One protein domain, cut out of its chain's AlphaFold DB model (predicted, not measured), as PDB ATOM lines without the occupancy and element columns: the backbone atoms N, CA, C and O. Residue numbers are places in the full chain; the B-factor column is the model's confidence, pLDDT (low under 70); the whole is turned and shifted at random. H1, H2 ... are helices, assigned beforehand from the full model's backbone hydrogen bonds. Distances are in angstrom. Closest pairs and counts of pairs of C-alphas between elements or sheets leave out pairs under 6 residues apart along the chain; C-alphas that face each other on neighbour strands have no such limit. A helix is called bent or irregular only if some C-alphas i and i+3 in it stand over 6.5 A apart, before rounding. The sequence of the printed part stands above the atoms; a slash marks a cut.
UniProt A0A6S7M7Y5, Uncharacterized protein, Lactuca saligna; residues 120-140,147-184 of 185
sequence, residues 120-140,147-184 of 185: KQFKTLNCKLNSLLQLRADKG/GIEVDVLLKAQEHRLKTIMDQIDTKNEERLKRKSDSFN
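AT A GLANCE: This is residues 120 to 140 and 147 to 184 of the 185 residues of an uncharacterized protein of Lactuca saligna (UniProt A0A6S7M7Y5). Two straight helices run nearly opposite to each other with an open gap between them: the shorter H1 lies beside the first part of the longer H2, and its last residues reach past the start of H2. H2 makes most of the length, and the piece of chain that would join the two helices is not printed. The printed part has 59 residues with two named helices, H1 then H2, and no named strand; the class is all helix. The whole is extended, with a radius of gyration of the C-alphas of 18.7 A, and the C-alphas span 66 by 25 by 6 A, a rod.

HOW THE PARTS SIT: H1, residues 120 to 138, and H2, residues 147 to 183, are apart, with no C-alpha of the one within 8 A of the other. Residues 120 to 131 and 133 to 138 of H1 stand free, and so do residues 151 to 183 of H2. In H1 every O i to N i+4 pair is within hydrogen-bond range; in H2 32 of 33 are.

IN THESE COORDINATES: H1 begins at C-alpha 120, at (-9.011, 23.546, -35.270), and ends at C-alpha 138, at (-22.897, 19.295, -57.555), a length of 26.6 A; z falls along it. H2 begins at C-alpha 147, at (-6.993, 13.532, -63.096), and ends at C-alpha 183, at (20.840, 16.723, -16.434), a length of 54.4 A; z rises along it. Neither helix is bent.

THE WHOLE: The two C-alphas farthest apart are those of Gly 140 and Asn 184, at 66.5 A. Residues 141 to 146 are cut out, and C-alphas 140 and 147 are 16.5 A apart across the cut. The mean pLDDT of the printed part is 81.4; it is under 70 at residues 120, 127, 135 to 140 and 147 to 148.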
ATOM      1  N   LYS A 120      -8.731  22.469 -34.298       64.81
ATOM      2  CA  LYS A 120      -9.011  23.546 -35.270       64.81
ATOM      3  C   LYS A 120      -8.460  23.251 -36.670       64.81
ATOM      4  O   LYS A 120      -9.147  23.474 -37.668       64.81
ATOM      5  N   GLN A 121      -7.224  22.772 -36.752       73.44
ATOM      6  CA  GLN A 121      -6.587  22.390 -38.010       73.44
ATOM      7  C   GLN A 121      -7.232  21.130 -38.596       73.44
ATOM      8  O   GLN A 121      -7.546  21.130 -39.784       73.44
ATOM      9  N   PHE A 122      -7.529  20.124 -37.768       75.06
ATOM     10  CA  PHE A 122      -8.266  18.932 -38.188       75.06
ATOM     11  C   PHE A 122      -9.636  19.306 -38.761       75.06
ATOM     12  O   PHE A 122      -9.969  18.924 -39.880       75.06
ATOM     13  N   LYS A 123     -10.397  20.158 -38.062       70.81
ATOM     14  CA  LYS A 123     -11.695  20.655 -38.541       70.81
ATOM     15  C   LYS A 123     -11.577  21.414 -39.866       70.81
ATOM     16  O   LYS A 123     -12.413  21.243 -40.743       70.81
ATOM     17  N   THR A 124     -10.516  22.203 -40.042       71.88
ATOM     18  CA  THR A 124     -10.247  22.925 -41.297       71.88
ATOM     19  C   THR A 124      -9.908  21.973 -42.443       71.88
ATOM     20  O   THR A 124     -10.386  22.169 -43.560       71.88
ATOM     21  N   LEU A 125      -9.097  20.944 -42.189       77.56
ATOM     22  CA  LEU A 125      -8.784  19.911 -43.174       77.56
ATOM     23  C   LEU A 125     -10.054  19.158 -43.587       77.56
ATOM     24  O   LEU A 125     -10.307  18.997 -44.777       77.56
ATOM     25  N   ASN A 126     -10.879  18.780 -42.609       77.94
ATOM     26  CA  ASN A 126     -12.108  18.036 -42.850       77.94
ATOM     27  C   ASN A 126     -13.145  18.871 -43.625       77.94
ATOM     28  O   ASN A 126     -13.742  18.375 -44.575       77.94
ATOM     29  N   CYS A 127     -13.293  20.169 -43.310       69.62
ATOM     30  CA  CYS A 127     -14.150  21.066 -44.100       69.62
ATOM     31  C   CYS A 127     -13.637  21.188 -45.551       69.62
ATOM     32  O   CYS A 127     -14.438  21.132 -46.477       69.62
ATOM     33  N   LYS A 128     -12.314  21.266 -45.784       78.50
ATOM     34  CA  LYS A 128     -11.746  21.302 -47.149       78.50
ATOM     35  C   LYS A 128     -11.985  20.007 -47.929       78.50
ATOM     36  O   LYS A 128     -12.316  20.074 -49.109       78.50
ATOM     37  N   LEU A 129     -11.834  18.852 -47.284       80.44
ATOM     38  CA  LEU A 129     -12.134  17.542 -47.873       80.44
ATOM     39  C   LEU A 129     -13.608  17.435 -48.275       80.44
ATOM     40  O   LEU A 129     -13.906  17.072 -49.411       80.44
ATOM     41  N   ASN A 130     -14.519  17.841 -47.390       74.56
ATOM     42  CA  ASN A 130     -15.949  17.846 -47.689       74.56
ATOM     43  C   ASN A 130     -16.300  18.800 -48.834       74.56
ATOM     44  O   ASN A 130     -17.064  18.416 -49.711       74.56
ATOM     45  N   SER A 131     -15.701  19.995 -48.900       73.19
ATOM     46  CA  SER A 131     -15.915  20.905 -50.034       73.19
ATOM     47  C   SER A 131     -15.455  20.305 -51.366       73.19
ATOM     48  O   SER A 131     -16.128  20.494 -52.375       73.19
ATOM     49  N   LEU A 132     -14.351  19.549 -51.390       75.06
ATOM     50  CA  LEU A 132     -13.891  18.853 -52.600       75.06
ATOM     51  C   LEU A 132     -14.853  17.731 -53.021       75.06
ATOM     52  O   LEU A 132     -15.128  17.571 -54.209       75.06
ATOM     53  N   LEU A 133     -15.394  16.982 -52.056       73.94
ATOM     54  CA  LEU A 133     -16.393  15.941 -52.311       73.94
ATOM     55  C   LEU A 133     -17.724  16.531 -52.800       73.94
ATOM     56  O   LEU A 133     -18.310  16.012 -53.746       73.94
ATOM     57  N   GLN A 134     -18.165  17.646 -52.216       71.06
ATOM     58  CA  GLN A 134     -19.379  18.360 -52.619       71.06
ATOM     59  C   GLN A 134     -19.245  18.931 -54.038       71.06
ATOM     60  O   GLN A 134     -20.139  18.762 -54.862       71.06
ATOM     61  N   LEU A 135     -18.083  19.503 -54.373       67.38
ATOM     62  CA  LEU A 135     -17.800  20.025 -55.714       67.38
ATOM     63  C   LEU A 135     -17.849  18.928 -56.794       67.38
ATOM     64  O   LEU A 135     -18.156  19.219 -57.951       67.38
ATOM     65  N   ARG A 136     -17.576  17.672 -56.413       63.81
ATOM     66  CA  ARG A 136     -17.743  16.487 -57.265       63.81
ATOM     67  C   ARG A 136     -19.213  16.080 -57.423       63.81
ATOM     68  O   ARG A 136     -19.575  15.596 -58.488       63.81
ATOM     69  N   ALA A 137     -20.034  16.257 -56.386       66.31
ATOM     70  CA  ALA A 137     -21.453  15.900 -56.394       66.31
ATOM     71  C   ALA A 137     -22.323  16.922 -57.152       66.31
ATOM     72  O   ALA A 137     -23.189  16.521 -57.926       66.31
ATOM     73  N   ASP A 138     -22.062  18.222 -56.987       61.06
ATOM     74  CA  ASP A 138     -22.897  19.295 -57.555       61.06
ATOM     75  C   ASP A 138     -22.655  19.520 -59.057       61.06
ATOM     76  O   ASP A 138     -23.535  19.970 -59.793       61.06
ATOM     77  N   LYS A 139     -21.463  19.186 -59.557       55.53
ATOM     78  CA  LYS A 139     -21.125  19.300 -60.980       55.53
ATOM     79  C   LYS A 139     -21.459  17.999 -61.700       55.53
ATOM     80  O   LYS A 139     -20.568  17.220 -62.022       55.53
ATOM     81  N   GLY A 140     -22.742  17.787 -61.990       55.75
ATOM     82  CA  GLY A 140     -23.205  16.686 -62.837       55.75
ATOM     83  C   GLY A 140     -22.373  16.558 -64.121       55.75
ATOM     84  O   GLY A 140     -22.484  17.388 -65.017       55.75
ATOM     85  N   GLY A 147      -7.722  14.367 -64.060       69.94
ATOM     86  CA  GLY A 147      -6.993  13.532 -63.096       69.94
ATOM     87  C   GLY A 147      -5.634  14.144 -62.726       69.94
ATOM     88  O   GLY A 147      -5.174  13.986 -61.602       69.94
ATOM     89  N   ILE A 148      -5.066  14.952 -63.631       67.06
ATOM     90  CA  ILE A 148      -3.852  15.745 -63.434       67.06
ATOM     91  C   ILE A 148      -4.031  16.828 -62.355       67.06
ATOM     92  O   ILE A 148      -3.147  17.001 -61.525       67.06
ATOM     93  N   GLU A 149      -5.149  17.557 -62.321       70.69
ATOM     94  CA  GLU A 149      -5.389  18.599 -61.308       70.69
ATOM     95  C   GLU A 149      -5.557  17.997 -59.909       70.69
ATOM     96  O   GLU A 149      -5.013  18.529 -58.939       70.69
ATOM     97  N   VAL A 150      -6.254  16.859 -59.808       78.06
ATOM     98  CA  VAL A 150      -6.378  16.114 -58.545       78.06
ATOM     99  C   VAL A 150      -5.015  15.596 -58.093       78.06
ATOM    100  O   VAL A 150      -4.672  15.764 -56.927       78.06
ATOM    101  N   ASP A 151      -4.220  15.022 -59.000       78.81
ATOM    102  CA  ASP A 151      -2.887  14.493 -58.691       78.81
ATOM    103  C   ASP A 151      -1.917  15.597 -58.238       78.81
ATOM    104  O   ASP A 151      -1.199  15.442 -57.250       78.81
ATOM    105  N   VAL A 152      -1.948  16.767 -58.887       75.00
ATOM    106  CA  VAL A 152      -1.155  17.938 -58.478       75.00
ATOM    107  C   VAL A 152      -1.570  18.429 -57.089       75.00
ATOM    108  O   VAL A 152      -0.709  18.718 -56.255       75.00
ATOM    109  N   LEU A 153      -2.876  18.500 -56.811       77.00
ATOM    110  CA  LEU A 153      -3.386  18.873 -55.491       77.00
ATOM    111  C   LEU A 153      -2.981  17.858 -54.418       77.00
ATOM    112  O   LEU A 153      -2.583  18.264 -53.325       77.00
ATOM    113  N   LEU A 154      -3.046  16.561 -54.728       81.50
ATOM    114  CA  LEU A 154      -2.664  15.491 -53.811       81.50
ATOM    115  C   LEU A 154      -1.167  15.563 -53.487       81.50
ATOM    116  O   LEU A 154      -0.803  15.659 -52.316       81.50
ATOM    117  N   LYS A 155      -0.307  15.662 -54.508       82.06
ATOM    118  CA  LYS A 155       1.149  15.815 -54.349       82.06
ATOM    119  C   LYS A 155       1.524  17.058 -53.551       82.06
ATOM    120  O   LYS A 155       2.422  17.017 -52.710       82.06
ATOM    121  N   ALA A 156       0.827  18.172 -53.771       80.75
ATOM    122  CA  ALA A 156       1.041  19.384 -52.989       80.75
ATOM    123  C   ALA A 156       0.684  19.183 -51.504       80.75
ATOM    124  O   ALA A 156       1.371  19.716 -50.629       80.75
ATOM    125  N   GLN A 157      -0.366  18.415 -51.197       84.62
ATOM    126  CA  GLN A 157      -0.720  18.074 -49.814       84.62
ATOM    127  C   GLN A 157       0.284  17.102 -49.190       84.62
ATOM    128  O   GLN A 157       0.722  17.346 -48.067       84.62
ATOM    129  N   GLU A 158       0.710  16.066 -49.913       85.06
ATOM    130  CA  GLU A 158       1.738  15.121 -49.458       85.06
ATOM    131  C   GLU A 158       3.050  15.833 -49.126       85.06
ATOM    132  O   GLU A 158       3.611  15.634 -48.050       85.06
ATOM    133  N   HIS A 159       3.504  16.736 -50.000       90.19
ATOM    134  CA  HIS A 159       4.705  17.531 -49.755       90.19
ATOM    135  C   HIS A 159       4.584  18.367 -48.472       90.19
ATOM    136  O   HIS A 159       5.520  18.443 -47.671       90.19
ATOM    137  N   ARG A 160       3.421  18.993 -48.247       82.56
ATOM    138  CA  ARG A 160       3.169  19.780 -47.032       82.56
ATOM    139  C   ARG A 160       3.155  18.904 -45.786       82.56
ATOM    140  O   ARG A 160       3.726  19.314 -44.780       82.56
ATOM    141  N   LEU A 161       2.540  17.725 -45.851       84.81
ATOM    142  CA  LEU A 161       2.513  16.779 -44.739       84.81
ATOM    143  C   LEU A 161       3.924  16.293 -44.398       84.81
ATOM    144  O   LEU A 161       4.315  16.343 -43.236       84.81
ATOM    145  N   LYS A 162       4.710  15.929 -45.415       89.38
ATOM    146  CA  LYS A 162       6.115  15.547 -45.259       89.38
ATOM    147  C   LYS A 162       6.933  16.652 -44.592       89.38
ATOM    148  O   LYS A 162       7.611  16.402 -43.607       89.38
ATOM    149  N   THR A 163       6.780  17.894 -45.055       89.12
ATOM    150  CA  THR A 163       7.467  19.054 -44.459       89.12
ATOM    151  C   THR A 163       7.115  19.225 -42.977       89.12
ATOM    152  O   THR A 163       7.975  19.557 -42.167       89.12
ATOM    153  N   ILE A 164       5.847  19.015 -42.609       86.94
ATOM    154  CA  ILE A 164       5.403  19.105 -41.212       86.94
ATOM    155  C   ILE A 164       6.017  17.979 -40.374       86.94
ATOM    156  O   ILE A 164       6.462  18.247 -39.260       86.94
ATOM    157  N   MET A 165       6.066  16.749 -40.892       83.25
ATOM    158  CA  MET A 165       6.707  15.622 -40.205       83.25
ATOM    159  C   MET A 165       8.192  15.894 -39.948       83.25
ATOM    160  O   MET A 165       8.623  15.820 -38.801       83.25
ATOM    161  N   ASP A 166       8.933  16.338 -40.967       89.88
ATOM    162  CA  ASP A 166      10.363  16.649 -40.837       89.88
ATOM    163  C   ASP A 166      10.615  17.742 -39.772       89.88
ATOM    164  O   ASP A 166      11.569  17.682 -38.990       89.88
ATOM    165  N   GLN A 167       9.727  18.743 -39.692       90.56
ATOM    166  CA  GLN A 167       9.787  19.787 -38.662       90.56
ATOM    167  C   GLN A 167       9.510  19.252 -37.254       90.56
ATOM    168  O   GLN A 167      10.137  19.707 -36.294       90.56
ATOM    169  N   ILE A 168       8.567  18.317 -37.111       88.25
ATOM    170  CA  ILE A 168       8.254  17.676 -35.827       88.25
ATOM    171  C   ILE A 168       9.452  16.856 -35.350       88.25
ATOM    172  O   ILE A 168       9.851  17.004 -34.194       88.25
ATOM    173  N   ASP A 169      10.057  16.065 -36.234       91.25
ATOM    174  CA  ASP A 169      11.216  15.233 -35.908       91.25
ATOM    175  C   ASP A 169      12.401  16.091 -35.461       91.25
ATOM    176  O   ASP A 169      12.932  15.895 -34.364       91.25
ATOM    177  N   THR A 170      12.721  17.134 -36.234       94.69
ATOM    178  CA  THR A 170      13.783  18.094 -35.892       94.69
ATOM    179  C   THR A 170      13.531  18.738 -34.524       94.69
ATOM    180  O   THR A 170      14.408  18.796 -33.661       94.69
ATOM    181  N   LYS A 171      12.298  19.194 -34.274       94.25
ATOM    182  CA  LYS A 171      11.927  19.832 -33.006       94.25
ATOM    183  C   LYS A 171      11.999  18.860 -31.827       94.25
ATOM    184  O   LYS A 171      12.361  19.266 -30.721       94.25
ATOM    185  N   ASN A 172      11.635  17.597 -32.027       92.06
ATOM    186  CA  ASN A 172      11.716  16.572 -30.992       92.06
ATOM    187  C   ASN A 172      13.171  16.253 -30.637       92.06
ATOM    188  O   ASN A 172      13.494  16.181 -29.450       92.06
ATOM    189  N   GLU A 173      14.053  16.166 -31.632       96.69
ATOM    190  CA  GLU A 173      15.490  15.986 -31.424       96.69
ATOM    191  C   GLU A 173      16.094  17.142 -30.605       96.69
ATOM    192  O   GLU A 173      16.760  16.917 -29.590       96.69
ATOM    193  N   GLU A 174      15.769  18.394 -30.947       96.50
ATOM    194  CA  GLU A 174      16.209  19.573 -30.187       96.50
ATOM    195  C   GLU A 174      15.723  19.571 -28.731       96.50
ATOM    196  O   GLU A 174      16.419  20.040 -27.821       96.50
ATOM    197  N   ARG A 175      14.498  19.093 -28.484       94.94
ATOM    198  CA  ARG A 175      13.948  18.984 -27.123       94.94
ATOM    199  C   ARG A 175      14.657  17.899 -26.330       94.94
ATOM    200  O   ARG A 175      14.942  18.118 -25.153       94.94
ATOM    201  N   LEU A 176      14.958  16.768 -26.963       96.06
ATOM    202  CA  LEU A 176      15.690  15.674 -26.336       96.06
ATOM    203  C   LEU A 176      17.104  16.119 -25.952       96.06
ATOM    204  O   LEU A 176      17.528  15.902 -24.817       96.06
ATOM    205  N   LYS A 177      17.780  16.844 -26.851       97.44
ATOM    206  CA  LYS A 177      19.105  17.422 -26.606       97.44
ATOM    207  C   LYS A 177      19.105  18.386 -25.420       97.44
ATOM    208  O   LYS A 177      19.849  18.179 -24.469       97.44
ATOM    209  N   ARG A 178      18.196  19.371 -25.409       96.62
ATOM    210  CA  ARG A 178      18.062  20.317 -24.283       96.62
ATOM    211  C   ARG A 178      17.786  19.622 -22.953       96.62
ATOM    212  O   ARG A 178      18.299  20.044 -21.922       96.62
ATOM    213  N   LYS A 179      16.970  18.564 -22.971       96.88
ATOM    214  CA  LYS A 179      16.679  17.777 -21.771       96.88
ATOM    215  C   LYS A 179      17.930  17.038 -21.289       96.88
ATOM    216  O   LYS A 179      18.203  17.065 -20.096       96.88
ATOM    217  N   SER A 180      18.713  16.451 -22.195       96.31
ATOM    218  CA  SER A 180      19.994  15.818 -21.857       96.31
ATOM    219  C   SER A 180      20.989  16.812 -21.251       96.31
ATOM    220  O   SER A 180      21.605  16.506 -20.235       96.31
ATOM    221  N   ASP A 181      21.113  18.009 -21.828       96.62
ATOM    222  CA  ASP A 181      22.027  19.045 -21.331       96.62
ATOM    223  C   ASP A 181      21.636  19.521 -19.921       96.62
ATOM    224  O   ASP A 181      22.506  19.778 -19.091       96.62
ATOM    225  N   SER A 182      20.334  19.565 -19.613       96.62
ATOM    226  CA  SER A 182      19.836  19.967 -18.291       96.62
ATOM    227  C   SER A 182      20.141  18.983 -17.155       96.62
ATOM    228  O   SER A 182      20.084  19.384 -16.001       96.62
ATOM    229  N   PHE A 183      20.467  17.718 -17.452       94.00
ATOM    230  CA  PHE A 183      20.840  16.723 -16.434       94.00
ATOM    231  C   PHE A 183      22.330  16.745 -16.071       94.00
ATOM    232  O   PHE A 183      22.718  16.157 -15.067       94.00
ATOM    233  N   ASN A 184      23.163  17.392 -16.888       91.31
ATOM    234  CA  ASN A 184      24.612  17.446 -16.689       91.31
ATOM    235  C   ASN A 184      25.069  18.678 -15.881       91.31
ATOM    236  O   ASN A 184      26.274  18.884 -15.731       91.31
TER     237      ASN A 184